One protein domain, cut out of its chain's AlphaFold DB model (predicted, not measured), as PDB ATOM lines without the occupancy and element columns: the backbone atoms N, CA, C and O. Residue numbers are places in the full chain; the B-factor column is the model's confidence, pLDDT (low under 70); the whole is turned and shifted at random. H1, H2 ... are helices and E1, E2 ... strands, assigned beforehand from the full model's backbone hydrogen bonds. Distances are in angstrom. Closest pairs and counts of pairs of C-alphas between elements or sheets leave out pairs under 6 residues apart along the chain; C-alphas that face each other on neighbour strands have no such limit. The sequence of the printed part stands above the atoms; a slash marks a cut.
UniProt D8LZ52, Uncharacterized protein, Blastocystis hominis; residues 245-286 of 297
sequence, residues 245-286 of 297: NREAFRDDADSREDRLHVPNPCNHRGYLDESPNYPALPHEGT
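Overview. This is residues 245 to 286 of the 297 residues of an uncharacterized protein of Blastocystis hominis (UniProt D8LZ52). With little regular structure, this is a small two-stranded hairpin, E1 and E2, joined to a single-turn helix, H1, by a wandering loop whose residues 253 to 258 stick out. The printed part has 42 residues, with H1, E1 and E2 in that order, the strands antiparallel; the class is mixed, though named elements hold only 11 residues. It is compact, with a radius of gyration of the C-alphas of 9.8 A and spans of 25 by 20 by 17 A.

Along the chain. H1, residues 246 to 249, begins at C-alpha (159.121, 196.996, 174.350) and is 4.9 A long. E1, residues 272 to 274, measures 7.2 A. E2, residues 282 to 285, measures 10.1 A and ends at C-alpha (165.264, 185.094, 178.060).

Arrangement. H1 is too short for an O i to N i+4 pair; its one O i to N i+3 pair is within range. H1 and E2 are apart. Hairpin E1 and E2 is antiparallel at 139 degrees; N 283 and O 273 are within hydrogen-bond range at 2.9 A. Residues 263 to 264 pair parallel with residues 284 to 285 of E2.

Size, cuts and confidence. The farthest C-alphas, Ala 253 and Pro 276, are 27.0 A apart. The printed part has no cut. The link H1 to E1 is long, 22 residues. Confidence is under 70 at residues 251 to 261.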
ATOM      1  N   ASN A 245     155.051 196.408 173.572       84.88
ATOM      2  CA  ASN A 245     155.286 197.245 174.749       84.88
ATOM      3  C   ASN A 245     156.780 197.397 175.070       84.88
ATOM      4  O   ASN A 245     157.134 197.807 176.175       84.88
ATOM      5  N   ARG A 246     157.670 197.076 174.123       81.31
ATOM      6  CA  ARG A 246     159.121 196.996 174.350       81.31
ATOM      7  C   ARG A 246     159.732 198.228 175.014       81.31
ATOM      8  O   ARG A 246     160.674 198.080 175.772       81.31
ATOM      9  N   GLU A 247     159.208 199.428 174.763       79.00
ATOM     10  CA  GLU A 247     159.715 200.665 175.375       79.00
ATOM     11  C   GLU A 247     159.500 200.691 176.889       79.00
ATOM     12  O   GLU A 247     160.357 201.170 177.620       79.00
ATOM     13  N   ALA A 248     158.387 200.128 177.365       79.69
ATOM     14  CA  ALA A 248     158.089 200.011 178.789       79.69
ATOM     15  C   ALA A 248     158.836 198.849 179.463       79.69
ATOM     16  O   ALA A 248     158.976 198.839 180.683       79.69
ATOM     17  N   PHE A 249     159.268 197.855 178.681       78.06
ATOM     18  CA  PHE A 249     159.971 196.666 179.167       78.06
ATOM     19  C   PHE A 249     161.488 196.730 178.998       78.06
ATOM     20  O   PHE A 249     162.182 195.882 179.554       78.06
ATOM     21  N   ARG A 250     162.001 197.687 178.221       72.44
ATOM     22  CA  ARG A 250     163.433 197.865 177.998       72.44
ATOM     23  C   ARG A 250     164.132 198.083 179.338       72.44
ATOM     24  O   ARG A 250     163.655 198.847 180.169       72.44
ATOM     25  N   ASP A 251     165.255 197.403 179.529       67.31
ATOM     26  CA  ASP A 251     166.079 197.589 180.720       67.31
ATOM     27  C   ASP A 251     166.758 198.970 180.668       67.31
ATOM     28  O   ASP A 251     167.522 199.256 179.740       67.31
ATOM     29  N   ASP A 252     166.461 199.827 181.651       63.47
ATOM     30  CA  ASP A 252     167.033 201.176 181.783       63.47
ATOM     31  C   ASP A 252     168.563 201.136 181.966       63.47
ATOM     32  O   ASP A 252     169.251 202.110 181.657       63.47
ATOM     33  N   ALA A 253     169.106 200.016 182.462       60.53
ATOM     34  CA  ALA A 253     170.536 199.829 182.686       60.53
ATOM     35  C   ALA A 253     171.299 199.339 181.441       60.53
ATOM     36  O   ALA A 253     172.527 199.226 181.487       60.53
ATOM     37  N   ASP A 254     170.611 199.042 180.333       60.38
ATOM     38  CA  ASP A 254     171.262 198.518 179.136       60.38
ATOM     39  C   ASP A 254     171.789 199.629 178.217       60.38
ATOM     40  O   ASP A 254     171.050 200.273 177.465       60.38
ATOM     41  N   SER A 255     173.109 199.822 178.266       58.03
ATOM     42  CA  SER A 255     173.856 200.801 177.475       58.03
ATOM     43  C   SER A 255     174.304 200.294 176.098       58.03
ATOM     44  O   SER A 255     175.069 200.988 175.428       58.03
ATOM     45  N   ARG A 256     173.910 199.085 175.673       63.38
ATOM     46  CA  ARG A 256     174.247 198.559 174.338       63.38
ATOM     47  C   ARG A 256     173.453 199.297 173.253       63.38
ATOM     48  O   ARG A 256     172.233 199.437 173.334       63.38
ATOM     49  N   GLU A 257     174.153 199.789 172.230       54.50
ATOM     50  CA  GLU A 257     173.576 200.616 171.154       54.50
ATOM     51  C   GLU A 257     172.717 199.817 170.149       54.50
ATOM     52  O   GLU A 257     171.927 200.394 169.400       54.50
ATOM     53  N   ASP A 258     172.807 198.486 170.153       54.72
ATOM     54  CA  ASP A 258     172.256 197.583 169.140       54.72
ATOM     55  C   ASP A 258     170.908 196.935 169.518       54.72
ATOM     56  O   ASP A 258     170.662 195.785 169.210       54.72
ATOM     57  N   ARG A 259     169.954 197.664 170.115       56.25
ATOM     58  CA  ARG A 259     168.529 197.232 170.235       56.25
ATOM     59  C   ARG A 259     168.267 195.841 170.875       56.25
ATOM     60  O   ARG A 259     167.237 195.238 170.578       56.25
ATOM     61  N   LEU A 260     169.132 195.336 171.757       59.06
ATOM     62  CA  LEU A 260     169.131 193.908 172.126       59.06
ATOM     63  C   LEU A 260     168.308 193.460 173.351       59.06
ATOM     64  O   LEU A 260     168.117 192.258 173.500       59.06
ATOM     65  N   HIS A 261     167.787 194.332 174.221       67.12
ATOM     66  CA  HIS A 261     167.092 193.856 175.435       67.12
ATOM     67  C   HIS A 261     165.626 194.237 175.515       67.12
ATOM     68  O   HIS A 261     165.243 195.240 176.119       67.12
ATOM     69  N   VAL A 262     164.790 193.340 175.006       82.50
ATOM     70  CA  VAL A 262     163.464 193.149 175.585       82.50
ATOM     71  C   VAL A 262     163.530 191.895 176.468       82.50
ATOM     72  O   VAL A 262     163.666 190.794 175.931       82.50
ATOM     73  N   PRO A 263     163.503 192.025 177.808       86.00
ATOM     74  CA  PRO A 263     163.639 190.891 178.710       86.00
ATOM     75  C   PRO A 263     162.389 190.012 178.651       86.00
ATOM     76  O   PRO A 263     161.285 190.435 178.989       86.00
ATOM     77  N   ASN A 264     162.573 188.759 178.256       88.94
ATOM     78  CA  ASN A 264     161.539 187.740 178.249       88.94
ATOM     79  C   ASN A 264     161.652 186.888 179.535       88.94
ATOM     80  O   ASN A 264     162.560 186.064 179.658       88.94
ATOM     81  N   PRO A 265     160.766 187.061 180.531       89.88
ATOM     82  CA  PRO A 265     160.802 186.277 181.770       89.88
ATOM     83  C   PRO A 265     160.477 184.792 181.589       89.88
ATOM     84  O   PRO A 265     160.875 183.982 182.424       89.88
ATOM     85  N   CYS A 266     159.772 184.440 180.515       90.12
ATOM     86  CA  CYS A 266     159.298 183.084 180.251       90.12
ATOM     87  C   CYS A 266     160.375 182.200 179.608       90.12
ATOM     88  O   CYS A 266     160.352 180.984 179.790       90.12
ATOM     89  N   ASN A 267     161.327 182.800 178.891       90.31
ATOM     90  CA  ASN A 267     162.419 182.080 178.243       90.31
ATOM     91  C   ASN A 267     163.611 181.872 179.189       90.31
ATOM     92  O   ASN A 267     163.862 182.672 180.094       90.31
ATOM     93  N   HIS A 268     164.375 180.802 178.954       91.06
ATOM     94  CA  HIS A 268     165.596 180.507 179.707       91.06
ATOM     95  C   HIS A 268     166.628 181.631 179.583       91.06
ATOM     96  O   HIS A 268     166.738 182.274 178.542       91.06
ATOM     97  N   ARG A 269     167.413 181.848 180.645       90.06
ATOM     98  CA  ARG A 269     168.414 182.919 180.683       90.06
ATOM     99  C   ARG A 269     169.386 182.835 179.497       90.06
ATOM    100  O   ARG A 269     169.993 181.786 179.297       90.06
ATOM    101  N   GLY A 270     169.546 183.933 178.759       85.88
ATOM    102  CA  GLY A 270     170.443 184.032 177.603       85.88
ATOM    103  C   GLY A 270     169.896 183.424 176.308       85.88
ATOM    104  O   GLY A 270     170.601 183.403 175.303       85.88
ATOM    105  N   TYR A 271     168.660 182.914 176.306       89.12
ATOM    106  CA  TYR A 271     168.015 182.445 175.083       89.12
ATOM    107  C   TYR A 271     167.569 183.641 174.238       89.12
ATOM    108  O   TYR A 271     166.696 184.399 174.659       89.12
ATOM    109  N   LEU A 272     168.171 183.794 173.060       88.00
ATOM    110  CA  LEU A 272     167.816 184.817 172.080       88.00
ATOM    111  C   LEU A 272     166.863 184.224 171.051       88.00
ATOM    112  O   LEU A 272     167.150 183.174 170.477       88.00
ATOM    113  N   ASP A 273     165.748 184.907 170.826       85.69
ATOM    114  CA  ASP A 273     164.731 184.473 169.873       85.69
ATOM    115  C   ASP A 273     163.991 185.673 169.277       85.69
ATOM    116  O   ASP A 273     164.009 186.774 169.839       85.69
ATOM    117  N   GLU A 274     163.359 185.455 168.128       83.44
ATOM    118  CA  GLU A 274     162.597 186.459 167.393       83.44
ATOM    119  C   GLU A 274     161.142 186.022 167.241       83.44
ATOM    120  O   GLU A 274     160.843 184.893 166.853       83.44
ATOM    121  N   SER A 275     160.216 186.954 167.461       81.38
ATOM    122  CA  SER A 275     158.807 186.667 167.218       81.38
ATOM    123  C   SER A 275     158.476 186.810 165.728       81.38
ATOM    124  O   SER A 275     158.813 187.838 165.131       81.38
ATOM    125  N   PRO A 276     157.710 185.883 165.118       80.88
ATOM    126  CA  PRO A 276     157.286 185.992 163.717       80.88
ATOM    127  C   PRO A 276     156.527 187.289 163.392       80.88
ATOM    128  O   PRO A 276     156.529 187.744 162.251       80.88
ATOM    129  N   ASN A 277     155.875 187.886 164.396       80.69
ATOM    130  CA  ASN A 277     155.115 189.131 164.258       80.69
ATOM    131  C   ASN A 277     156.000 190.388 164.241       80.69
ATOM    132  O   ASN A 277     155.539 191.457 163.845       80.69
ATOM    133  N   TYR A 278     157.250 190.272 164.685       80.25
ATOM    134  CA  TYR A 278     158.201 191.369 164.843       80.25
ATOM    135  C   TYR A 278     159.588 190.913 164.358       80.25
ATOM    136  O   TYR A 278     160.510 190.772 165.164       80.25
ATOM    137  N   PRO A 279     159.745 190.650 163.046       78.94
ATOM    138  CA  PRO A 279     161.008 190.167 162.499       78.94
ATOM    139  C   PRO A 279     162.136 191.175 162.753       78.94
ATOM    140  O   PRO A 279     161.908 192.387 162.686       78.94
ATOM    141  N   ALA A 280     163.346 190.674 163.025       81.69
ATOM    142  CA  ALA A 280     164.527 191.477 163.361       81.69
ATOM    143  C   ALA A 280     164.401 192.319 164.651       81.69
ATOM    144  O   ALA A 280     165.127 193.302 164.837       81.69
ATOM    145  N   LEU A 281     163.475 191.959 165.546       80.31
ATOM    146  CA  LEU A 281     163.341 192.533 166.886       80.31
ATOM    147  C   LEU A 281     163.437 191.410 167.932       80.31
ATOM    148  O   LEU A 281     162.402 190.901 168.373       80.31
ATOM    149  N   PRO A 282     164.661 191.002 168.312       83.12
ATOM    150  CA  PRO A 282     164.859 189.886 169.226       83.12
ATOM    151  C   PRO A 282     164.489 190.239 170.673       83.12
ATOM    152  O   PRO A 282     164.514 191.401 171.087       83.12
ATOM    153  N   HIS A 283     164.183 189.211 171.459       86.00
ATOM    154  CA  HIS A 283     164.054 189.285 172.913       86.00
ATOM    155  C   HIS A 283     164.967 188.260 173.591       86.00
ATOM    156  O   HIS A 283     165.172 187.159 173.073       86.00
ATOM    157  N   GLU A 284     165.468 188.587 174.783       87.88
ATOM    158  CA  GLU A 284     166.373 187.716 175.538       87.88
ATOM    159  C   GLU A 284     165.671 187.114 176.752       87.88
ATOM    160  O   GLU A 284     165.079 187.816 177.573       87.88
ATOM    161  N   GLY A 285     165.762 185.797 176.895       89.94
ATOM    162  CA  GLY A 285     165.264 185.094 178.060       89.94
ATOM    163  C   GLY A 285     166.007 185.482 179.338       89.94
ATOM    164  O   GLY A 285     167.230 185.599 179.363       89.94
ATOM    165  N   THR A 286     165.264 185.651 180.428       88.69
ATOM    166  CA  THR A 286     165.810 185.986 181.757       88.69
ATOM    167  C   THR A 286     165.532 184.907 182.802       88.69
ATOM    168  O   THR A 286     166.171 184.897 183.853       88.69
TER     169      THR A 286